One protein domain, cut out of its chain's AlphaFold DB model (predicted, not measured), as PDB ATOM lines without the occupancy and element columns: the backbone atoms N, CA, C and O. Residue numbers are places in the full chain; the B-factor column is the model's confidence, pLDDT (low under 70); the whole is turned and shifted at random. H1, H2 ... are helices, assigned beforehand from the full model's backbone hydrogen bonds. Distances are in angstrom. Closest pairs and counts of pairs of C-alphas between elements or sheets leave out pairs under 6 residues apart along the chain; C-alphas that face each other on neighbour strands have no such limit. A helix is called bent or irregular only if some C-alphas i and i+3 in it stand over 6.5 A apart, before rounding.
ATOM      1  N   THR A 297      71.568 104.160  -7.310       89.44
ATOM      2  CA  THR A 297      70.264 103.568  -7.642       89.44
ATOM      3  C   THR A 297      69.878 103.901  -9.086       89.44
ATOM      4  O   THR A 297      70.336 104.907  -9.626       89.44
ATOM      5  N   PRO A 298      69.026 103.095  -9.747       91.94
ATOM      6  CA  PRO A 298      68.543 103.434 -11.082       91.94
ATOM      7  C   PRO A 298      67.853 104.804 -11.121       91.94
ATOM      8  O   PRO A 298      68.094 105.582 -12.038       91.94
ATOM      9  N   GLY A 299      67.068 105.128 -10.088       91.00
ATOM     10  CA  GLY A 299      66.373 106.409  -9.971       91.00
ATOM     11  C   GLY A 299      67.307 107.622  -9.938       91.00
ATOM     12  O   GLY A 299      67.080 108.573 -10.682       91.00
ATOM     13  N   SER A 300      68.385 107.581  -9.144       90.81
ATOM     14  CA  SER A 300      69.329 108.706  -9.066       90.81
ATOM     15  C   SER A 300      70.080 108.929 -10.380       90.81
ATOM     16  O   SER A 300      70.335 110.070 -10.767       90.81
ATOM     17  N   VAL A 301      70.391 107.847 -11.099       95.31
ATOM     18  CA  VAL A 301      71.021 107.917 -12.424       95.31
ATOM     19  C   VAL A 301      70.058 108.499 -13.457       95.31
ATOM     20  O   VAL A 301      70.487 109.334 -14.247       95.31
ATOM     21  N   ILE A 302      68.776 108.110 -13.441       95.38
ATOM     22  CA  ILE A 302      67.757 108.678 -14.342       95.38
ATOM     23  C   ILE A 302      67.650 110.188 -14.139       95.38
ATOM     24  O   ILE A 302      67.783 110.935 -15.103       95.38
ATOM     25  N   GLU A 303      67.456 110.641 -12.898       92.50
ATOM     26  CA  GLU A 303      67.288 112.068 -12.595       92.50
ATOM     27  C   GLU A 303      68.478 112.903 -13.076       92.50
ATOM     28  O   GLU A 303      68.309 114.005 -13.598       92.50
ATOM     29  N   LEU A 304      69.693 112.386 -12.901       94.75
ATOM     30  CA  LEU A 304      70.897 113.103 -13.289       94.75
ATOM     31  C   LEU A 304      71.144 113.050 -14.799       94.75
ATOM     32  O   LEU A 304      71.538 114.063 -15.372       94.75
ATOM     33  N   LEU A 305      70.866 111.915 -15.446       96.31
ATOM     34  CA  LEU A 305      70.933 111.781 -16.902       96.31
ATOM     35  C   LEU A 305      69.935 112.719 -17.589       96.31
ATOM     36  O   LEU A 305      70.302 113.386 -18.551       96.31
ATOM     37  N   ASP A 306      68.712 112.824 -17.066       94.44
ATOM     38  CA  ASP A 306      67.690 113.742 -17.577       94.44
ATOM     39  C   ASP A 306      68.143 115.205 -17.463       94.44
ATOM     40  O   ASP A 306      67.956 115.986 -18.395       94.44
ATOM     41  N   ARG A 307      68.806 115.585 -16.363       94.69
ATOM     42  CA  ARG A 307      69.374 116.937 -16.203       94.69
ATOM     43  C   ARG A 307      70.525 117.206 -17.169       94.69
ATOM     44  O   ARG A 307      70.591 118.300 -17.723       94.69
ATOM     45  N   VAL A 308      71.422 116.234 -17.364       96.56
ATOM     46  CA  VAL A 308      72.517 116.326 -18.346       96.56
ATOM     47  C   VAL A 308      71.931 116.525 -19.744       96.56
ATOM     48  O   VAL A 308      72.265 117.504 -20.410       96.56
ATOM     49  N   LEU A 309      71.001 115.658 -20.149       94.88
ATOM     50  CA  LEU A 309      70.336 115.735 -21.446       94.88
ATOM     51  C   LEU A 309      69.611 117.074 -21.633       94.88
ATOM     52  O   LEU A 309      69.773 117.722 -22.664       94.88
ATOM     53  N   GLY A 310      68.868 117.518 -20.617       94.25
ATOM     54  CA  GLY A 310      68.169 118.799 -20.633       94.25
ATOM     55  C   GLY A 310      69.116 119.988 -20.809       94.25
ATOM     56  O   GLY A 310      68.837 120.870 -21.614       94.25
ATOM     57  N   ALA A 311      70.264 120.004 -20.124       94.88
ATOM     58  CA  ALA A 311      71.255 121.071 -20.282       94.88
ATOM     59  C   ALA A 311      71.847 121.105 -21.702       94.88
ATOM     60  O   ALA A 311      71.946 122.177 -22.298       94.88
ATOM     61  N   HIS A 312      72.182 119.942 -22.267       94.81
ATOM     62  CA  HIS A 312      72.660 119.831 -23.648       94.81
ATOM     63  C   HIS A 312      71.597 120.271 -24.667       94.81
ATOM     64  O   HIS A 312      71.914 120.983 -25.619       94.81
ATOM     65  N   GLN A 313      70.326 119.932 -24.433       93.75
ATOM     66  CA  GLN A 313      69.213 120.377 -25.270       93.75
ATOM     67  C   GLN A 313      69.048 121.904 -25.247       93.75
ATOM     68  O   GLN A 313      68.890 122.508 -26.305       93.75
ATOM     69  N   GLN A 314      69.110 122.539 -24.071       95.00
ATOM     70  CA  GLN A 314      68.988 124.001 -23.946       95.00
ATOM     71  C   GLN A 314      70.147 124.754 -24.610       95.00
ATOM     72  O   GLN A 314      69.959 125.857 -25.114       95.00
ATOM     73  N   LEU A 315      71.334 124.149 -24.645       94.56
ATOM     74  CA  LEU A 315      72.505 124.693 -25.335       94.56
ATOM     75  C   LEU A 315      72.509 124.408 -26.847       94.56
ATOM     76  O   LEU A 315      73.368 124.931 -27.551       94.56
ATOM     77  N   GLY A 316      71.581 123.586 -27.352       93.81
ATOM     78  CA  GLY A 316      71.588 123.133 -28.745       93.81
ATOM     79  C   GLY A 316      72.770 122.217 -29.088       93.81
ATOM     80  O   GLY A 316      73.147 122.121 -30.251       93.81
ATOM     81  N   ASP A 317      73.358 121.551 -28.091       93.50
ATOM     82  CA  ASP A 317      74.557 120.712 -28.201       93.50
ATOM     83  C   ASP A 317      74.243 119.266 -27.786       93.50
ATOM     84  O   ASP A 317      74.776 118.742 -26.810       93.50
ATOM     85  N   LEU A 318      73.323 118.608 -28.495       92.19
ATOM     86  CA  LEU A 318      72.973 117.212 -28.201       92.19
ATOM     87  C   LEU A 318      74.130 116.242 -28.488       92.19
ATOM     88  O   LEU A 318      74.295 115.273 -27.750       92.19
ATOM     89  N   SER A 319      74.972 116.529 -29.484       89.12
ATOM     90  CA  SER A 319      76.144 115.704 -29.812       89.12
ATOM     91  C   SER A 319      77.180 115.676 -28.683       89.12
ATOM     92  O   SER A 319      77.884 114.678 -28.517       89.12
ATOM     93  N   GLY A 320      77.213 116.701 -27.821       92.44
ATOM     94  CA  GLY A 320      77.982 116.695 -26.577       92.44
ATOM     95  C   GLY A 320      77.652 115.530 -25.628       92.44
ATOM     96  O   GLY A 320      78.490 115.166 -24.798       92.44
ATOM     97  N   MET A 321      76.502 114.862 -25.793       95.38
ATOM     98  CA  MET A 321      76.164 113.630 -25.066       95.38
ATOM     99  C   MET A 321      77.133 112.469 -25.348       95.38
ATOM    100  O   MET A 321      77.238 111.554 -24.529       95.38
ATOM    101  N   ALA A 322      77.898 112.513 -26.447       93.81
ATOM    102  CA  ALA A 322      78.932 111.524 -26.764       93.81
ATOM    103  C   ALA A 322      79.972 111.358 -25.642       93.81
ATOM    104  O   ALA A 322      80.436 110.245 -25.391       93.81
ATOM    105  N   ALA A 323      80.273 112.431 -24.898       94.88
ATOM    106  CA  ALA A 323      81.200 112.398 -23.763       94.88
ATOM    107  C   ALA A 323      80.737 111.492 -22.604       94.88
ATOM    108  O   ALA A 323      81.550 111.104 -21.767       94.88
ATOM    109  N   PHE A 324      79.452 111.135 -22.553       96.31
ATOM    110  CA  PHE A 324      78.840 110.381 -21.457       96.31
ATOM    111  C   PHE A 324      78.644 108.893 -21.765       96.31
ATOM    112  O   PHE A 324      78.272 108.132 -20.874       96.31
ATOM    113  N   VAL A 325      78.888 108.453 -23.005       94.06
ATOM    114  CA  VAL A 325      78.583 107.083 -23.459       94.06
ATOM    115  C   VAL A 325      79.308 106.029 -22.620       94.06
ATOM    116  O   VAL A 325      78.676 105.084 -22.148       94.06
ATOM    117  N   GLU A 326      80.611 106.204 -22.384       94.25
ATOM    118  CA  GLU A 326      81.406 105.262 -21.583       94.25
ATOM    119  C   GLU A 326      80.946 105.218 -20.119       94.25
ATOM    120  O   GLU A 326      80.858 104.145 -19.518       94.25
ATOM    121  N   ASP A 327      80.592 106.377 -19.558       96.06
ATOM    122  CA  ASP A 327      80.106 106.494 -18.181       96.06
ATOM    123  C   ASP A 327      78.760 105.807 -17.995       96.06
ATOM    124  O   ASP A 327      78.561 105.071 -17.025       96.06
ATOM    125  N   ILE A 328      77.853 105.988 -18.957       96.69
ATOM    126  CA  ILE A 328      76.558 105.316 -18.998       96.69
ATOM    127  C   ILE A 328      76.747 103.795 -19.050       96.69
ATOM    128  O   ILE A 328      76.124 103.066 -18.272       96.69
ATOM    129  N   GLU A 329      77.620 103.295 -19.928       95.06
ATOM    130  CA  GLU A 329      77.881 101.857 -20.055       95.06
ATOM    131  C   GLU A 329      78.472 101.272 -18.765       95.06
ATOM    132  O   GLU A 329      78.004 100.230 -18.282       95.06
ATOM    133  N   GLN A 330      79.447 101.959 -18.165       95.06
ATOM    134  CA  GLN A 330      80.034 101.565 -16.886       95.06
ATOM    135  C   GLN A 330      78.984 101.549 -15.766       95.06
ATOM    136  O   GLN A 330      78.938 100.599 -14.976       95.06
ATOM    137  N   CYS A 331      78.116 102.559 -15.718       96.12
ATOM    138  CA  CYS A 331      77.049 102.677 -14.731       96.12
ATOM    139  C   CYS A 331      76.050 101.519 -14.828       96.12
ATOM    140  O   CYS A 331      75.799 100.821 -13.841       96.12
ATOM    141  N   VAL A 332      75.535 101.242 -16.032       96.31
ATOM    142  CA  VAL A 332      74.591 100.138 -16.276       96.31
ATOM    143  C   VAL A 332      75.228  98.791 -15.925       96.31
ATOM    144  O   VAL A 332      74.588  97.954 -15.280       96.31
ATOM    145  N   ALA A 333      76.497  98.573 -16.283       94.62
ATOM    146  CA  ALA A 333      77.227  97.365 -15.905       94.62
ATOM    147  C   ALA A 333      77.375  97.230 -14.377       94.62
ATOM    148  O   ALA A 333      77.149  96.148 -13.825       94.62
ATOM    149  N   GLY A 334      77.695  98.325 -13.682       91.81
ATOM    150  CA  GLY A 334      77.788  98.374 -12.223       91.81
ATOM    151  C   GLY A 334      76.453  98.090 -11.529       91.81
ATOM    152  O   GLY A 334      76.403  97.333 -10.556       91.81
ATOM    153  N   LEU A 335      75.350  98.636 -12.044       92.31
ATOM    154  CA  LEU A 335      74.007  98.361 -11.532       92.31
ATOM    155  C   LEU A 335      73.614  96.885 -11.738       92.31
ATOM    156  O   LEU A 335      73.104  96.253 -10.808       92.31
ATOM    157  N   ARG A 336      73.941  96.294 -12.896       92.19
ATOM    158  CA  ARG A 336      73.725  94.859 -13.171       92.19
ATOM    159  C   ARG A 336      74.535  93.946 -12.261       92.19
ATOM    160  O   ARG A 336      74.027  92.949 -11.751       92.19
ATOM    161  N   ALA A 337      75.790  94.300 -11.984       88.62
ATOM    162  CA  ALA A 337      76.620  93.555 -11.037       88.62
ATOM    163  C   ALA A 337      75.987  93.502  -9.630       88.62
ATOM    164  O   ALA A 337      76.143  92.510  -8.913       88.62
ATOM    165  N   ARG A 338      75.215  94.536  -9.266       82.50
ATOM    166  CA  ARG A 338      74.450  94.643  -8.012       82.50
ATOM    167  C   ARG A 338      73.004  94.143  -8.114       82.50
ATOM    168  O   ARG A 338      72.265  94.225  -7.131       82.50
ATOM    169  N   ARG A 339      72.624  93.556  -9.255       87.00
ATOM    170  CA  ARG A 339      71.329  92.905  -9.507       87.00
ATOM    171  C   ARG A 339      70.128  93.856  -9.477       87.00
ATOM    172  O   ARG A 339      69.030  93.439  -9.098       87.00
ATOM    173  N   TRP A 340      70.316  95.125  -9.840       87.31
ATOM    174  CA  TRP A 340      69.223  96.105  -9.865       87.31
ATOM    175  C   TRP A 340      68.121  95.757 -10.871       87.31
ATOM    176  O   TRP A 340      66.954  95.980 -10.568       87.31
ATOM    177  N   GLU A 341      68.457  95.067 -11.962       87.19
ATOM    178  CA  GLU A 341      67.511  94.508 -12.937       87.19
ATOM    179  C   GLU A 341      66.538  93.483 -12.328       87.19
ATOM    180  O   GLU A 341      65.518  93.136 -12.917       87.19
ATOM    181  N   VAL A 342      66.847  92.967 -11.134       84.94
ATOM    182  CA  VAL A 342      65.963  92.071 -10.380       84.94
ATOM    183  C   VAL A 342      65.270  92.792  -9.227       84.94
ATOM    184  O   VAL A 342      64.126  92.463  -8.928       84.94
ATOM    185  N   ARG A 343      65.960  93.726  -8.564       82.00
ATOM    186  CA  ARG A 343      65.474  94.402  -7.350       82.00
ATOM    187  C   ARG A 343      64.367  95.413  -7.645       82.00
ATOM    188  O   ARG A 343      63.373  95.414  -6.931       82.00
ATOM    189  N   GLU A 344      64.545  96.222  -8.686       84.88
ATOM    190  CA  GLU A 344      63.629  97.293  -9.109       84.88
ATOM    191  C   GLU A 344      63.505  97.251 -10.634       84.88
ATOM    192  O   GLU A 344      64.051  98.078 -11.360       84.88
ATOM    193  N   ARG A 345      62.878  96.181 -11.129       89.56
ATOM    194  CA  ARG A 345      62.900  95.819 -12.553       89.56
ATOM    195  C   ARG A 345      62.215  96.855 -13.448       89.56
ATOM    196  O   ARG A 345      62.687  97.116 -14.549       89.56
ATOM    197  N   ASP A 346      61.129  97.444 -12.971       88.44
ATOM    198  CA  ASP A 346      60.400  98.541 -13.607       88.44
ATOM    199  C   ASP A 346      61.251  99.816 -13.713       88.44
ATOM    200  O   ASP A 346      61.424 100.352 -14.809       88.44
ATOM    201  N   VAL A 347      61.868 100.252 -12.610       91.00
ATOM    202  CA  VAL A 347      62.738 101.444 -12.595       91.00
ATOM    203  C   VAL A 347      64.011 101.208 -13.414       91.00
ATOM    204  O   VAL A 347      64.475 102.091 -14.134       91.00
ATOM    205  N   PHE A 348      64.576  99.999 -13.367       94.44
ATOM    206  CA  PHE A 348      65.732  99.637 -14.184       94.44
ATOM    207  C   PHE A 348      65.397  99.632 -15.682       94.44
ATOM    208  O   PHE A 348      66.201 100.093 -16.491       94.44
ATOM    209  N   ALA A 349      64.200  99.183 -16.066       95.56
ATOM    210  CA  ALA A 349      63.743  99.277 -17.449       95.56
ATOM    211  C   ALA A 349      63.551 100.734 -17.900       95.56
ATOM    212  O   ALA A 349      63.928 101.070 -19.025       95.56
ATOM    213  N   LEU A 350      63.041 101.610 -17.026       95.88
ATOM    214  CA  LEU A 350      62.978 103.051 -17.288       95.88
ATOM    215  C   LEU A 350      64.378 103.644 -17.493       95.88
ATOM    216  O   LEU A 350      64.592 104.385 -18.450       95.88
ATOM    217  N   LEU A 351      65.357 103.265 -16.666       97.00
ATOM    218  CA  LEU A 351      66.748 103.675 -16.864       97.00
ATOM    219  C   LEU A 351      67.263 103.238 -18.237       97.00
ATOM    220  O   LEU A 351      67.840 104.047 -18.955       97.00
ATOM    221  N   LEU A 352      67.046 101.983 -18.627       98.00
ATOM    222  CA  LEU A 352      67.484 101.474 -19.929       98.00
ATOM    223  C   LEU A 352      66.824 102.212 -21.103       98.00
ATOM    224  O   LEU A 352      67.483 102.451 -22.115       98.00
ATOM    225  N   TYR A 353      65.559 102.609 -20.963       97.06
ATOM    226  CA  TYR A 353      64.879 103.463 -21.936       97.06
ATOM    227  C   TYR A 353      65.559 104.836 -22.056       97.06
ATOM    228  O   TYR A 353      65.894 105.259 -23.160       97.06
ATOM    229  N   LYS A 354      65.867 105.491 -20.931       96.69
ATOM    230  CA  LYS A 354      66.577 106.784 -20.906       96.69
ATOM    231  C   LYS A 354      68.000 106.688 -21.460       96.69
ATOM    232  O   LYS A 354      68.437 107.556 -22.211       96.69
ATOM    233  N   VAL A 355      68.703 105.600 -21.151       97.62
ATOM    234  CA  VAL A 355      70.026 105.278 -21.702       97.62
ATOM    235  C   VAL A 355      69.968 105.101 -23.217       97.62
ATOM    236  O   VAL A 355      70.845 105.596 -23.922       97.62
ATOM    237  N   ALA A 356      68.931 104.441 -23.737       97.19
ATOM    238  CA  ALA A 356      68.748 104.322 -25.176       97.19
ATOM    239  C   ALA A 356      68.571 105.695 -25.834       97.19
ATOM    240  O   ALA A 356      69.227 105.963 -26.837       97.19
ATOM    241  N   THR A 357      67.758 106.580 -25.247       95.12
ATOM    242  CA  THR A 357      67.610 107.965 -25.719       95.12
ATOM    243  C   THR A 357      68.948 108.699 -25.720       95.12
ATOM    244  O   THR A 357      69.304 109.294 -26.732       95.12
ATOM    245  N   ALA A 358      69.722 108.600 -24.633       95.69
ATOM    246  CA  ALA A 358      71.044 109.217 -24.532       95.69
ATOM    247  C   ALA A 358      72.014 108.715 -25.616       95.69
ATOM    248  O   ALA A 358      72.743 109.511 -26.198       95.69
ATOM    249  N   PHE A 359      72.001 107.417 -25.934       95.50
ATOM    250  CA  PHE A 359      72.811 106.880 -27.029       95.50
ATOM    251  C   PHE A 359      72.383 107.412 -28.394       95.50
ATOM    252  O   PHE A 359      73.253 107.735 -29.195       95.50
ATOM    253  N   LEU A 360      71.078 107.524 -28.657       93.75
ATOM    254  CA  LEU A 360      70.580 108.028 -29.940       93.75
ATOM    255  C   LEU A 360      70.980 109.486 -30.180       93.75
ATOM    256  O   LEU A 360      71.412 109.813 -31.276       93.75
ATOM    257  N   VAL A 361      70.882 110.347 -29.163       93.50
ATOM    258  CA  VAL A 361      71.270 111.766 -29.298       93.50
ATOM    259  C   VAL A 361      72.787 111.980 -29.304       93.50
ATOM    260  O   VAL A 361      73.257 113.004 -29.781       93.50
ATOM    261  N   ALA A 362      73.547 111.020 -28.774       92.31
ATOM    262  CA  ALA A 362      75.006 111.018 -28.795       92.31
ATOM    263  C   ALA A 362      75.597 110.529 -30.129       92.31
ATOM    264  O   ALA A 362      76.820 110.519 -30.272       92.31
ATOM    265  N   ASP A 363      74.768 110.063 -31.069       89.75
ATOM    266  CA  ASP A 363      75.240 109.615 -32.377       89.75
ATOM    267  C   ASP A 363      75.771 110.802 -33.194       89.75
ATOM    268  O   ASP A 363      75.159 111.865 -33.259       89.75
ATOM    269  N   ASP A 364      76.909 110.609 -33.852       85.25
ATOM    270  CA  ASP A 364      77.554 111.596 -34.724       85.25
ATOM    271  C   ASP A 364      77.007 111.568 -36.166       85.25
ATOM    272  O   ASP A 364      77.621 112.110 -37.086       85.25
ATOM    273  N   GLY A 365      75.865 110.911 -36.383       81.69
ATOM    274  CA  GLY A 365      75.255 110.683 -37.691       81.69
ATOM    275  C   GLY A 365      75.796 109.446 -38.415       81.69
ATOM    276  O   GLY A 365      75.342 109.141 -39.520       81.69
ATOM    277  N   THR A 366      76.749 108.714 -37.824       83.69
ATOM    278  CA  THR A 366      77.264 107.453 -38.388       83.69
ATOM    279  C   THR A 366      76.355 106.255 -38.109       83.69
ATOM    280  O   THR A 366      76.530 105.197 -38.719       83.69
ATOM    281  N   GLY A 367      75.405 106.388 -37.179       84.06
ATOM    282  CA  GLY A 367      74.573 105.298 -36.678       84.06
ATOM    283  C   GLY A 367      75.323 104.314 -35.774       84.06
ATOM    284  O   GLY A 367      74.813 103.227 -35.483       84.06
ATOM    285  N   SER A 368      76.540 104.643 -35.328       86.56
ATOM    286  CA  SER A 368      77.384 103.755 -34.523       86.56
ATOM    287  C   SER A 368      76.806 103.453 -33.133       86.56
ATOM    288  O   SER A 368      77.103 102.398 -32.549       86.56
ATOM    289  N   THR A 369      75.949 104.328 -32.597       89.12
ATOM    290  CA  THR A 369      75.310 104.138 -31.286       89.12
ATOM    291  C   THR A 369      73.945 103.445 -31.378       89.12
ATOM    292  O   THR A 369      73.486 102.880 -30.379       89.12
ATOM    293  N   ILE A 370      73.329 103.367 -32.567       90.19
ATOM    294  CA  ILE A 370      72.009 102.741 -32.790       90.19
ATOM    295  C   ILE A 370      71.964 101.287 -32.285       90.19
ATOM    296  O   ILE A 370      71.046 100.946 -31.527       90.19
ATOM    297  N   PRO A 371      72.959 100.415 -32.569       92.75
ATOM    298  CA  PRO A 371      72.958  99.056 -32.032       92.75
ATOM    299  C   PRO A 371      73.019  99.015 -30.501       92.75
ATOM    300  O   PRO A 371      72.530  98.060 -29.892       92.75
ATOM    301  N   ARG A 372      73.633 100.021 -29.862       93.94
ATOM    302  CA  ARG A 372      73.693 100.138 -28.396       93.94
ATOM    303  C   ARG A 372      72.319 100.507 -27.841       93.94
ATOM    304  O   ARG A 372      71.844  99.830 -26.927       93.94
ATOM    305  N   ALA A 373      71.651 101.490 -28.446       95.31
ATOM    306  CA  ALA A 373      70.295 101.900 -28.084       95.31
ATOM    307  C   ALA A 373      69.288 100.747 -28.234       95.31
ATOM    308  O   ALA A 373      68.532 100.447 -27.309       95.31
ATOM    309  N   LEU A 374      69.338 100.013 -29.353       95.56
ATOM    310  CA  LEU A 374      68.485  98.844 -29.593       95.56
ATOM    311  C   LEU A 374      68.686  97.734 -28.555       95.56
ATOM    312  O   LEU A 374      67.711  97.103 -28.142       95.56
ATOM    313  N   ARG A 375      69.927  97.480 -28.113       96.00
ATOM    314  CA  ARG A 375      70.188  96.520 -27.026       96.00
ATOM    315  C   ARG A 375      69.532  96.971 -25.723       96.00
ATOM    316  O   ARG A 375      68.802  96.183 -25.130       96.00
ATOM    317  N   ALA A 376      69.720  98.231 -25.330       96.94
ATOM    318  CA  ALA A 376      69.113  98.777 -24.116       96.94
ATOM    319  C   ALA A 376      67.572  98.703 -24.151       96.94
ATOM    320  O   ALA A 376      66.963  98.233 -23.192       96.94
ATOM    321  N   LEU A 377      66.938  99.052 -25.276       97.69
ATOM    322  CA  LEU A 377      65.480  98.950 -25.443       97.69
ATOM    323  C   LEU A 377      64.972  97.501 -25.389       97.69
ATOM    324  O   LEU A 377      63.927  97.223 -24.799       97.69
ATOM    325  N   ARG A 378      65.687  96.550 -26.000       97.50
ATOM    326  CA  ARG A 378      65.312  95.125 -25.960       97.50
ATOM    327  C   ARG A 378      65.428  94.551 -24.548       97.50
ATOM    328  O   ARG A 378      64.561  93.767 -24.150       97.50
ATOM    329  N   ASP A 379      66.445  94.969 -23.801       96.69
ATOM    330  CA  ASP A 379      66.611  94.621 -22.391       96.69
ATOM    331  C   ASP A 379      65.465  95.221 -21.554       96.69
ATOM    332  O   ASP A 379      64.770  94.473 -20.869       96.69
ATOM    333  N   ALA A 380      65.154  96.517 -21.721       96.88
ATOM    334  CA  ALA A 380      64.019  97.184 -21.068       96.88
ATOM    335  C   ALA A 380      62.686  96.467 -21.334       96.88
ATOM    336  O   ALA A 380      61.920  96.185 -20.414       96.88
ATOM    337  N   ARG A 381      62.419  96.098 -22.595       97.19
ATOM    338  CA  ARG A 381      61.224  95.334 -22.986       97.19
ATOM    339  C   ARG A 381      61.148  93.989 -22.266       97.19
ATOM    340  O   ARG A 381      60.067  93.564 -21.863       97.19
ATOM    341  N   THR A 382      62.279  93.294 -22.152       95.69
ATOM    342  CA  THR A 382      62.359  91.994 -21.472       95.69
ATOM    343  C   THR A 382      62.049  92.153 -19.989       95.69
ATOM    344  O   THR A 382      61.214  91.420 -19.458       95.69
ATOM    345  N   ASP A 383      62.647  93.153 -19.348       92.44
ATOM    346  CA  ASP A 383      62.432  93.456 -17.938       92.44
ATOM    347  C   ASP A 383      60.978  93.855 -17.642       92.44
ATOM    348  O   ASP A 383      60.370  93.304 -16.721       92.44
ATOM    349  N   LEU A 384      60.368  94.703 -18.472       93.12
ATOM    350  CA  LEU A 384      58.958  95.090 -18.335       93.12
ATOM    351  C   LEU A 384      58.006  93.913 -18.529       93.12
ATOM    352  O   LEU A 384      57.075  93.747 -17.745       93.12
ATOM    353  N   ASN A 385      58.246  93.054 -19.523       92.44
ATOM    354  CA  ASN A 385      57.432  91.855 -19.725       92.44
ATOM    355  C   ASN A 385      57.487  90.924 -18.507       92.44
ATOM    356  O   ASN A 385      56.448  90.428 -18.073       92.44
ATOM    357  N   ILE A 386      58.677  90.712 -17.934       88.31
ATOM    358  CA  ILE A 386      58.835  89.913 -16.712       88.31
ATOM    359  C   ILE A 386      58.073  90.572 -15.559       88.31
ATOM    360  O   ILE A 386      57.279  89.897 -14.904       88.31
ATOM    361  N   TYR A 387      58.260  91.875 -15.342       87.25
ATOM    362  CA  TYR A 387      57.598  92.620 -14.269       87.25
ATOM    363  C   TYR A 387      56.066  92.553 -14.369       87.25
ATOM    364  O   TYR A 387      55.395  92.163 -13.415       87.25
ATOM    365  N   ILE A 388      55.513  92.835 -15.551       87.62
ATOM    366  CA  ILE A 388      54.073  92.781 -15.836       87.62
ATOM    367  C   ILE A 388      53.523  91.355 -15.703       87.62
ATOM    368  O   ILE A 388      52.410  91.148 -15.223       87.62
ATOM    369  N   SER A 389      54.272  90.345 -16.151       83.06
ATOM    370  CA  SER A 389      53.832  88.951 -16.022       83.06
ATOM    371  C   SER A 389      53.771  88.505 -14.561       83.06
ATOM    372  O   SER A 389      52.832  87.813 -14.173       83.06
ATOM    373  N   ALA A 390      54.721  88.958 -13.738       75.00
ATOM    374  CA  ALA A 390      54.740  88.687 -12.309       75.00
ATOM    375  C   ALA A 390      53.582  89.381 -11.579       75.00
ATOM    376  O   ALA A 390      52.941  88.755 -10.737       75.00
ATOM    377  N   SER A 391      53.263  90.628 -11.939       67.12
ATOM    378  CA  SER A 391      52.150  91.371 -11.335       67.12
ATOM    379  C   SER A 391      50.770  90.841 -11.745       67.12
ATOM    380  O   SER A 391      49.820  90.944 -10.973       67.12
ATOM    381  N   ARG A 392      50.649  90.220 -12.928       58.53
ATOM    382  CA  ARG A 392      49.429  89.527 -13.390       58.53
ATOM    383  C   ARG A 392      49.247  88.127 -12.796       58.53
ATOM    384  O   ARG A 392      48.152  87.572 -12.871       58.53
ATOM    385  N   GLY A 393      50.297  87.548 -12.218       48.16
ATOM    386  CA  GLY A 393      50.220  86.286 -11.497       48.16
ATOM    387  C   GLY A 393      49.570  86.488 -10.134       48.16
ATOM    388  O   GLY A 393      50.245  86.874  -9.181       48.16
ATOM    389  N   VAL A 394      48.273  86.183 -10.029       45.53
ATOM    390  CA  VAL A 394      47.604  85.904  -8.750       45.53
ATOM    391  C   VAL A 394      48.457  84.872  -8.002       45.53
ATOM    392  O   VAL A 394      48.471  83.702  -8.373       45.53
ATOM    393  N   GLY A 395      49.225  85.326  -7.009       47.78
ATOM    394  CA  GLY A 395      50.079  84.479  -6.173       47.78
ATOM    395  C   GLY A 395      51.543  84.908  -6.032       47.78
ATOM    396  O   GLY A 395      52.206  84.378  -5.148       47.78
ATOM    397  N   SER A 396      52.078  85.857  -6.815       53.97
ATOM    398  CA  SER A 396      53.492  86.222  -6.631       53.97
ATOM    399  C   SER A 396      53.696  87.242  -5.495       53.97
ATOM    400  O   SER A 396      53.269  88.392  -5.563       53.97
ATOM    401  N   HIS A 397      54.326  86.801  -4.407       64.88
ATOM    402  CA  HIS A 397      54.654  87.614  -3.241       64.88
ATOM    403  C   HIS A 397      56.094  88.131  -3.364       64.88
ATOM    404  O   HIS A 397      57.042  87.344  -3.390       64.88
ATOM    405  N   GLN A 398      56.275  89.450  -3.461       62.31
ATOM    406  CA  GLN A 398      57.598  90.071  -3.543       62.31
ATOM    407  C   GLN A 398      58.187  90.284  -2.147       62.31
ATOM    408  O   GLN A 398      57.503  90.718  -1.229       62.31
ATOM    409  N   CYS A 399      59.472  89.990  -1.975       64.75
ATOM    410  CA  CYS A 399      60.190  90.361  -0.767       64.75
ATOM    411  C   CYS A 399      60.543  91.838  -0.796       64.75
ATOM    412  O   CYS A 399      61.411  92.235  -1.569       64.75
ATOM    413  N   ASP A 400      59.977  92.613   0.120       53.34
ATOM    414  CA  ASP A 400      60.244  94.053   0.236       53.34
ATOM    415  C   ASP A 400      61.712  94.364   0.571       53.34
ATOM    416  O   ASP A 400      62.211  95.456   0.312       53.34
ATOM    417  N   VAL A 401      62.446  93.384   1.109       49.84
ATOM    418  CA  VAL A 401      63.844  93.552   1.529       49.84
ATOM    419  C   VAL A 401      64.840  93.291   0.392       49.84
ATOM    420  O   VAL A 401      65.928  93.870   0.380       49.84
ATOM    421  N   CYS A 402      64.527  92.410  -0.565       53.16
ATOM    422  CA  CYS A 402      65.461  92.068  -1.652       53.16
ATOM    423  C   CYS A 402      64.856  92.002  -3.062       53.16
ATOM    424  O   CYS A 402      65.567  91.665  -4.010       53.16
ATOM    425  N   GLY A 403      63.569  92.302  -3.207       50.22
ATOM    426  CA  GLY A 403      62.839  92.364  -4.472       50.22
ATOM    427  C   GLY A 403      62.516  91.010  -5.111       50.22
ATOM    428  O   GLY A 403      61.948  90.981  -6.199       50.22
ATOM    429  N   LYS A 404      62.866  89.877  -4.481       51.66
ATOM    430  CA  LYS A 404      62.607  88.540  -5.041       51.66
ATOM    431  C   LYS A 404      61.129  88.182  -4.999       51.66
ATOM    432  O   LYS A 404      60.498  88.329  -3.961       51.66
ATOM    433  N   LEU A 405      60.630  87.655  -6.108       55.94
ATOM    434  CA  LEU A 405      59.265  87.165  -6.250       55.94
ATOM    435  C   LEU A 405      59.193  85.694  -5.848       55.94
ATOM    436  O   LEU A 405      60.051  84.903  -6.246       55.94
ATOM    437  N   TYR A 406      58.163  85.346  -5.088       65.94
ATOM    438  CA  TYR A 406      57.880  83.986  -4.654       65.94
ATOM    439  C   TYR A 406      56.484  83.581  -5.107       65.94
ATOM    440  O   TYR A 406      55.568  84.381  -4.954       65.94
ATOM    441  N   PRO A 407      56.298  82.369  -5.648       54.91
ATOM    442  CA  PRO A 407      54.997  81.877  -6.099       54.91
ATOM    443  C   PRO A 407      53.980  81.682  -4.963       54.91
ATOM    444  O   PRO A 407      52.790  81.591  -5.241       54.91
ATOM    445  N   GLU A 408      54.429  81.616  -3.705       72.50
ATOM    446  CA  GLU A 408      53.567  81.463  -2.533       72.50
ATOM    447  C   GLU A 408      54.035  82.339  -1.364       72.50
ATOM    448  O   GLU A 408      55.234  82.569  -1.167       72.50
ATOM    449  N   LYS A 409      53.086  82.779  -0.524       74.75
ATOM    450  CA  LYS A 409      53.372  83.586   0.673       74.75
ATOM    451  C   LYS A 409      54.315  82.862   1.633       74.75
ATOM    452  O   LYS A 409      55.219  83.482   2.179       74.75
ATOM    453  N   ALA A 410      54.139  81.551   1.796       74.12
ATOM    454  CA  ALA A 410      54.963  80.729   2.677       74.12
ATOM    455  C   ALA A 410      56.433  80.679   2.226       74.12
ATOM    456  O   ALA A 410      57.339  80.646   3.057       74.12
ATOM    457  N   GLU A 411      56.696  80.720   0.918       62.38
ATOM    458  CA  GLU A 411      58.059  80.781   0.390       62.38
ATOM    459  C   GLU A 411      58.684  82.162   0.577       62.38
ATOM    460  O   GLU A 411      59.869  82.249   0.919       62.38
ATOM    461  N   LEU A 412      57.892  83.230   0.425       74.44
ATOM    462  CA  LEU A 412      58.316  84.578   0.789       74.44
ATOM    463  C   LEU A 412      58.654  84.653   2.284       74.44
ATOM    464  O   LEU A 412      59.732  85.119   2.646       74.44
ATOM    465  N   GLU A 413      57.767  84.173   3.151       70.44
ATOM    466  CA  GLU A 413      57.957  84.164   4.602       70.44
ATOM    467  C   GLU A 413      59.174  83.315   4.992       70.44
ATOM    468  O   GLU A 413      60.012  83.762   5.772       70.44
ATOM    469  N   ALA A 414      59.359  82.138   4.388       65.44
ATOM    470  CA  ALA A 414      60.543  81.308   4.598       65.44
ATOM    471  C   ALA A 414      61.822  81.982   4.084       65.44
ATOM    472  O   ALA A 414      62.892  81.839   4.678       65.44
ATOM    473  N   HIS A 415      61.745  82.722   2.982       69.12
ATOM    474  CA  HIS A 415      62.857  83.508   2.482       69.12
ATOM    475  C   HIS A 415      63.210  84.659   3.427       69.12
ATOM    476  O   HIS A 415      64.391  84.805   3.754       69.12
ATOM    477  N   ILE A 416      62.218  85.427   3.886       63.81
ATOM    478  CA  ILE A 416      62.387  86.483   4.888       63.81
ATOM    479  C   ILE A 416      63.009  85.867   6.139       63.81
ATOM    480  O   ILE A 416      64.086  86.288   6.545       63.81
ATOM    481  N   ALA A 417      62.460  84.768   6.648       56.25
ATOM    482  CA  ALA A 417      62.982  84.071   7.815       56.25
ATOM    483  C   ALA A 417      64.423  83.554   7.639       56.25
ATOM    484  O   ALA A 417      65.198  83.550   8.585       56.25
ATOM    485  N   ARG A 418      64.817  83.114   6.435       57.12
ATOM    486  CA  ARG A 418      66.159  82.552   6.167       57.12
ATOM    487  C   ARG A 418      67.211  83.593   5.795       57.12
ATOM    488  O   ARG A 418      68.406  83.315   5.897       57.12
ATOM    489  N   ARG A 419      66.803  84.732   5.236       50.84
ATOM    490  CA  ARG A 419      67.709  85.722   4.622       50.84
ATOM    491  C   ARG A 419      67.627  87.101   5.260       50.84
ATOM    492  O   ARG A 419      68.566  87.875   5.091       50.84
ATOM    493  N   HIS A 420      66.544  87.389   5.971       63.50
ATOM    494  CA  HIS A 420      66.219  88.706   6.511       63.50
ATOM    495  C   HIS A 420      65.884  88.680   8.012       63.50
ATOM    496  O   HIS A 420      66.059  89.701   8.670       63.50
ATOM    497  N   SER A 421      65.530  87.529   8.588       46.38
ATOM    498  CA  SER A 421      65.311  87.366  10.030       46.38
ATOM    499  C   SER A 421      66.424  86.526  10.666       46.38
ATOM    500  O   SER A 421      66.688  85.397  10.266       46.38
ATOM    501  N   GLY A 422      67.096  87.073  11.680       40.69
ATOM    502  CA  GLY A 422      67.824  86.259  12.661       40.69
ATOM    503  C   GLY A 422      66.845  85.646  13.676       40.69
ATOM    504  O   GLY A 422      65.694  86.081  13.737       40.69
ATOM    505  N   PRO A 423      67.263  84.659  14.489       36.94
ATOM    506  CA  PRO A 423      66.399  84.028  15.485       36.94
ATOM    507  C   PRO A 423      66.142  84.987  16.658       36.94
ATOM    508  O   PRO A 423      66.833  84.935  17.668       36.94
ATOM    509  N   ALA A 424      65.189  85.904  16.485       33.31
ATOM    510  CA  ALA A 424      64.596  86.740  17.534       33.31
ATOM    511  C   ALA A 424      63.256  87.365  17.078       33.31
ATOM    512  O   ALA A 424      62.930  88.476  17.468       33.31
ATOM    513  N   PRO A 442      62.114 108.422 -10.114       79.12
ATOM    514  CA  PRO A 442      61.012 108.496 -11.062       79.12
ATOM    515  C   PRO A 442      60.339 107.135 -11.249       79.12
ATOM    516  O   PRO A 442      60.991 106.090 -11.285       79.12
ATOM    517  N   GLN A 443      59.016 107.166 -11.374       78.06
ATOM    518  CA  GLN A 443      58.170 106.007 -11.645       78.06
ATOM    519  C   GLN A 443      57.453 106.250 -12.973       78.06
ATOM    520  O   GLN A 443      57.023 107.369 -13.244       78.06
ATOM    521  N   ALA A 444      57.318 105.208 -13.784       84.38
ATOM    522  CA  ALA A 444      56.528 105.230 -15.009       84.38
ATOM    523  C   ALA A 444      55.508 104.095 -14.952       84.38
ATOM    524  O   ALA A 444      55.793 103.050 -14.359       84.38
ATOM    525  N   ASP A 445      54.343 104.278 -15.577       88.88
ATOM    526  CA  ASP A 445      53.416 103.165 -15.743       88.88
ATOM    527  C   ASP A 445      54.095 102.068 -16.593       88.88
ATOM    528  O   ASP A 445      54.533 102.332 -17.720       88.88
ATOM    529  N   PRO A 446      54.224 100.828 -16.082       89.62
ATOM    530  CA  PRO A 446      54.949  99.778 -16.788       89.62
ATOM    531  C   PRO A 446      54.330  99.415 -18.143       89.62
ATOM    532  O   PRO A 446      55.046  98.967 -19.042       89.62
ATOM    533  N   HIS A 447      53.010  99.561 -18.299       90.88
ATOM    534  CA  HIS A 447      52.320  99.247 -19.545       90.88
ATOM    535  C   HIS A 447      52.547 100.328 -20.598       90.88
ATOM    536  O   HIS A 447      52.867  99.984 -21.739       90.88
ATOM    537  N   GLU A 448      52.429 101.598 -20.224       92.88
ATOM    538  CA  GLU A 448      52.731 102.737 -21.096       92.88
ATOM    539  C   GLU A 448      54.197 102.715 -21.529       92.88
ATOM    540  O   GLU A 448      54.496 102.754 -22.727       92.88
ATOM    541  N   LEU A 449      55.120 102.510 -20.584       93.25
ATOM    542  CA  LEU A 449      56.546 102.411 -20.885       93.25
ATOM    543  C   LEU A 449      56.848 101.236 -21.829       93.25
ATOM    544  O   LEU A 449      57.645 101.368 -22.758       93.25
ATOM    545  N   LEU A 450      56.186 100.085 -21.654       95.06
ATOM    546  CA  LEU A 450      56.343  98.950 -22.567       95.06
ATOM    547  C   LEU A 450      55.872  99.295 -23.987       95.06
ATOM    548  O   LEU A 450      56.523  98.894 -24.957       95.06
ATOM    549  N   GLN A 451      54.765 100.027 -24.130       94.62
ATOM    550  CA  GLN A 451      54.268 100.475 -25.434       94.62
ATOM    551  C   GLN A 451      55.232 101.461 -26.101       94.62
ATOM    552  O   GLN A 451      55.509 101.319 -27.298       94.62
ATOM    553  N   GLN A 452      55.776 102.410 -25.336       94.81
ATOM    554  CA  GLN A 452      56.790 103.355 -25.807       94.81
ATOM    555  C   GLN A 452      58.038 102.606 -26.292       94.81
ATOM    556  O   GLN A 452      58.400 102.711 -27.462       94.81
ATOM    557  N   VAL A 453      58.617 101.735 -25.455       95.31
ATOM    558  CA  VAL A 453      59.796 100.918 -25.799       95.31
ATOM    559  C   VAL A 453      59.568 100.097 -27.074       95.31
ATOM    560  O   VAL A 453      60.434 100.041 -27.948       95.31
ATOM    561  N   GLN A 454      58.403  99.458 -27.220       95.62
ATOM    562  CA  GLN A 454      58.077  98.681 -28.421       95.62
ATOM    563  C   GLN A 454      57.974  99.553 -29.675       95.62
ATOM    564  O   GLN A 454      58.400  99.127 -30.751       95.62
ATOM    565  N   SER A 455      57.409 100.751 -29.554       94.50
ATOM    566  CA  SER A 455      57.310 101.702 -30.661       94.50
ATOM    567  C   SER A 455      58.688 102.194 -31.096       94.50
ATOM    568  O   SER A 455      58.980 102.154 -32.290       94.50
ATOM    569  N   SER A 456      59.570 102.520 -30.152       94.56
ATOM    570  CA  SER A 456      60.945 102.943 -30.441       94.56
ATOM    571  C   SER A 456      61.765 101.842 -31.114       94.56
ATOM    572  O   SER A 456      62.456 102.109 -32.093       94.56
ATOM    573  N   ILE A 457      61.634 100.583 -30.672       94.69
ATOM    574  CA  ILE A 457      62.275  99.439 -31.348       94.69
ATOM    575  C   ILE A 457      61.797  99.334 -32.801       94.69
ATOM    576  O   ILE A 457      62.621  99.202 -33.701       94.69
ATOM    577  N   ARG A 458      60.479  99.417 -33.044       92.81
ATOM    578  CA  ARG A 458      59.917  99.329 -34.403       92.81
ATOM    579  C   ARG A 458      60.434 100.442 -35.312       92.81
ATOM    580  O   ARG A 458      60.758 100.161 -36.461       92.81
ATOM    581  N   LEU A 459      60.504 101.677 -34.812       91.06
ATOM    582  CA  LEU A 459      61.003 102.823 -35.576       91.06
ATOM    583  C   LEU A 459      62.468 102.632 -35.986       91.06
ATOM    584  O   LEU A 459      62.795 102.772 -37.162       91.06
ATOM    585  N   LEU A 460      63.327 102.234 -35.046       89.75
ATOM    586  CA  LEU A 460      64.750 102.012 -35.315       89.75
ATOM    587  C   LEU A 460      64.986 100.832 -36.274       89.75
ATOM    588  O   LEU A 460      65.800 100.931 -37.189       89.75
ATOM    589  N   GLU A 461      64.234  99.736 -36.129       87.75
ATOM    590  CA  GLU A 461      64.330  98.577 -37.030       87.75
ATOM    591  C   GLU A 461      63.822  98.883 -38.452       87.75
ATOM    592  O   GLU A 461      64.317  98.312 -39.427       87.75
ATOM    593  N   LEU A 462      62.839  99.779 -38.601       84.56
ATOM    594  CA  LEU A 462      62.407 100.274 -39.912       84.56
ATOM    595  C   LEU A 462      63.484 101.150 -40.563       84.56
ATOM    596  O   LEU A 462      63.729 100.990 -41.761       84.56
ATOM    597  N   GLY A 463      64.156 102.001 -39.781       76.81
ATOM    598  CA  GLY A 463      65.302 102.794 -40.236       76.81
ATOM    599  C   GLY A 463      66.442 101.920 -40.772       76.81
ATOM    600  O   GLY A 463      66.894 102.129 -41.898       76.81
ATOM    601  N   GLU A 464      66.826 100.863 -40.040       73.12
ATOM    602  CA  GLU A 464      67.865  99.906 -40.479       73.12
ATOM    603  C   GLU A 464      67.523  99.236 -41.813       73.12
ATOM    604  O   GLU A 464      68.387  99.083 -42.680       73.12
ATOM    605  N   ARG A 465      66.253  98.873 -42.019       71.31
ATOM    606  CA  ARG A 465      65.806  98.249 -43.273       71.31
ATOM    607  C   ARG A 465      65.804  99.225 -44.445       71.31
ATOM    608  O   ARG A 465      66.147  98.817 -45.551       71.31
ATOM    609  N   GLN A 466      65.421 100.482 -44.227       63.81
ATOM    610  CA  GLN A 466      65.410 101.494 -45.288       63.81
ATOM    611  C   GLN A 466      66.826 101.892 -45.709       63.81
ATOM    612  O   GLN A 466      67.111 101.930 -46.904       63.81
ATOM    613  N   ALA A 467      67.744 102.078 -44.763       60.06
ATOM    614  CA  ALA A 467      69.144 102.337 -45.087       60.06
ATOM    615  C   ALA A 467      69.830 101.140 -45.766       60.06
ATOM    616  O   ALA A 467      70.599 101.322 -46.709       60.06
ATOM    617  N   GLY A 468      69.503  99.910 -45.350       54.81
ATOM    618  CA  GLY A 468      69.977  98.691 -46.008       54.81
ATOM    619  C   GLY A 468      69.428  98.495 -47.429       54.81
ATOM    620  O   GLY A 468      70.110  97.908 -48.263       54.81
ATOM    621  N   ALA A 469      68.226  99.002 -47.729       48.81
ATOM    622  CA  ALA A 469      67.608  98.922 -49.057       48.81
ATOM    623  C   ALA A 469      68.109 100.001 -50.036       48.81
ATOM    624  O   ALA A 469      68.090  99.782 -51.245       48.81
ATOM    625  N   ILE A 470      68.570 101.148 -49.527       50.00
ATOM    626  CA  ILE A 470      69.139 102.243 -50.332       50.00
ATOM    627  C   ILE A 470      70.640 102.015 -50.609       50.00
ATOM    628  O   ILE A 470      71.175 102.530 -51.586       50.00
ATOM    629  N   LEU A 482      69.372 111.200 -43.678       36.06
ATOM    630  CA  LEU A 482      68.253 110.278 -43.456       36.06
ATOM    631  C   LEU A 482      68.282 109.678 -42.040       36.06
ATOM    632  O   LEU A 482      67.239 109.505 -41.404       36.06
ATOM    633  N   TRP A 483      69.483 109.381 -41.540       40.75
ATOM    634  CA  TRP A 483      69.686 108.882 -40.183       40.75
ATOM    635  C   TRP A 483      69.578 109.981 -39.134       40.75
ATOM    636  O   TRP A 483      68.913 109.761 -38.127       40.75
ATOM    637  N   GLY A 484      70.121 111.174 -39.401       36.59
ATOM    638  CA  GLY A 484      69.924 112.350 -38.552       36.59
ATOM    639  C   GLY A 484      68.440 112.653 -38.343       36.59
ATOM    640  O   GLY A 484      67.983 112.705 -37.210       36.59
ATOM    641  N   ALA A 485      67.645 112.697 -39.417       37.19
ATOM    642  CA  ALA A 485      66.212 112.982 -39.330       37.19
ATOM    643  C   ALA A 485      65.391 111.873 -38.640       37.19
ATOM    644  O   ALA A 485      64.406 112.161 -37.962       37.19
ATOM    645  N   THR A 486      65.765 110.597 -38.789       38.50
ATOM    646  CA  THR A 486      65.064 109.477 -38.128       38.50
ATOM    647  C   THR A 486      65.482 109.300 -36.670       38.50
ATOM    648  O   THR A 486      64.627 108.982 -35.842       38.50
ATOM    649  N   ALA A 487      66.746 109.558 -36.332       36.78
ATOM    650  CA  ALA A 487      67.237 109.622 -34.960       36.78
ATOM    651  C   ALA A 487      66.678 110.848 -34.226       36.78
ATOM    652  O   ALA A 487      66.250 110.700 -33.089       36.78
ATOM    653  N   GLU A 488      66.576 112.010 -34.876       38.38
ATOM    654  CA  GLU A 488      65.918 113.208 -34.340       38.38
ATOM    655  C   GLU A 488      64.403 113.035 -34.206       38.38
ATOM    656  O   GLU A 488      63.835 113.486 -33.220       38.38
ATOM    657  N   ALA A 489      63.726 112.348 -35.132       37.53
ATOM    658  CA  ALA A 489      62.299 112.042 -35.001       37.53
ATOM    659  C   ALA A 489      62.028 110.985 -33.915       37.53
ATOM    660  O   ALA A 489      61.057 111.101 -33.164       37.53
ATOM    661  N   ALA A 490      62.896 109.973 -33.792       37.25
ATOM    662  CA  ALA A 490      62.845 109.010 -32.698       37.25
ATOM    663  C   ALA A 490      63.149 109.702 -31.363       37.25
ATOM    664  O   ALA A 490      62.361 109.568 -30.436       37.25
ATOM    665  N   ALA A 491      64.213 110.502 -31.269       36.34
ATOM    666  CA  ALA A 491      64.557 111.293 -30.089       36.34
ATOM    667  C   ALA A 491      63.460 112.314 -29.751       36.34
ATOM    668  O   ALA A 491      63.068 112.416 -28.597       36.34
ATOM    669  N   GLY A 492      62.879 112.994 -30.738       36.62
ATOM    670  CA  GLY A 492      61.771 113.937 -30.573       36.62
ATOM    671  C   GLY A 492      60.496 113.274 -30.045       36.62
ATOM    672  O   GLY A 492      59.819 113.848 -29.196       36.62
ATOM    673  N   GLY A 493      60.207 112.036 -30.464       33.50
ATOM    674  CA  GLY A 493      59.139 111.210 -29.886       33.50
ATOM    675  C   GLY A 493      59.473 110.614 -28.509       33.50
ATOM    676  O   GLY A 493      58.570 110.365 -27.719       33.50
ATOM    677  N   LEU A 494      60.758 110.409 -28.199       41.06
ATOM    678  CA  LEU A 494      61.266 109.867 -26.927       41.06
ATOM    679  C   LEU A 494      61.425 110.938 -25.828       41.06
ATOM    680  O   LEU A 494      61.366 110.615 -24.641       41.06
ATOM    681  N   VAL A 495      61.645 112.197 -26.216       37.19
ATOM    682  CA  VAL A 495      61.811 113.367 -25.333       37.19
ATOM    683  C   VAL A 495      60.456 114.014 -25.008       37.19
ATOM    684  O   VAL A 495      60.305 114.592 -23.934       37.19
ATOM    685  N   GLY A 496      59.450 113.857 -25.883       30.66
ATOM    686  CA  GLY A 496      58.134 114.506 -25.781       30.66
ATOM    687  C   GLY A 496      57.270 114.128 -24.569       30.66
ATOM    688  O   GLY A 496      56.521 114.976 -24.099       30.66
TER     689      GLY A 496
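This is residues 297 to 424, 442 to 470 and 482 to 496 of the 664 residues of the protein "Hypothetical protein" of Alexandrium catenella (UniProt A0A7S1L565). Six helices make a lengthwise up-and-down bundle with H4 in its middle: the hairpin of H1 and H2 packs on one side of H4, and H5, H7 and H8 lie on the other side. Beyond one end of the bundle, H5 leads into a loop, residues 393 to 408, and then into H6, a shorter helix that touches no other helix and adds to the length. The printed part has 172 residues with eight named helices, H1 to H8 in order along the chain, and no named strand; the class is all helix. It is only just compact, close to loose, with a radius of gyration of the C-alphas of 18.6 A, and it spans 64 by 30 by 24 A.

Start with H1, residues 298 to 314, and H2, residues 319 to 337, a helical hairpin: they touch, closest at the C-alphas of His 312 and Gly 320, 6.8 A apart, and run opposite ways at a shallow tilt of 3 degrees. H2 is irregular, with C-alphas 323 and 326 lying 7.5 A apart, and it has a kink of 39 degrees near residue 326. Next look at H3, residues 340 to 343, and at H4, residues 345 to 361, the hub, which touches six other helices. H3 and H4 only just touch, and only at the corner, with 3 pairs of C-alphas within 8 A; the closest are those of Glu 341 and Phe 348, 5.6 A apart. H4 touches H1, the same way at a shallow tilt of 24 degrees, closest at the C-alphas of Pro 298 and Phe 348, 5.7 A apart. With residues 355 to 361 alone H4 touches H2, where the C-alphas of Ser 319 and Val 361 are closest, 6.3 A apart. H5, residues 370 to 392, forms a helical hairpin with H4, opposite ways at a shallow tilt of 19 degrees; their closest C-alphas, of Ala 356 and Ala 373, are 4.1 A apart. H6, residues 409 to 419, is apart from H5. H7, residues 446 to 470, touches H5, closest at the C-alphas of Leu 377 and Val 453, 6.0 A apart, and only just touches H4, with 3 pairs of C-alphas within 8 A, the closest those of Asp 346 and Pro 446, 6.4 A apart. H8, residues 482 to 495, touches H7 at a shallow tilt of 4 degrees, opposite ways, with the C-alphas of Ser 456 and Ala 490 closest, 6.7 A apart. H4 touches H8 too, with residues 357 to 361 of H4 alone, closest at the C-alphas of Leu 360 and Ala 487, 6.2 A apart. In H1, H4, H5, H6, H7 and H8 every O i to N i+4 pair is within hydrogen-bond range; in H2 10 of 15 are, and H3 is too short for such a pair.

Find C-alpha 298 at (68.543, 103.434, -11.082); from there H1 runs 24.3 A. H2 measures 29.0 A, H4 24.6 A and H5 32.6 A. H7, the longest helix with 25 residues, covers 36.5 A from C-alpha 446 at (54.949, 99.778, -16.788). H8 measures 19.5 A and ends at C-alpha 495, (61.811, 113.367, -25.333).

The C-alphas of Ala 424 and Ile 470, the two farthest apart, are 69.8 A from each other. Residues 425 to 441 and 471 to 481 are not printed; the gaps between C-alphas are 36.1 A and 10.6 A. The link from H5 to H6 is long, and within it residues 397 to 398 pair antiparallel with residues 405 to 406. Mean pLDDT of the printed part is 79.1; 49 residues are under 70, among them residues 391 to 407 and 482 to 496.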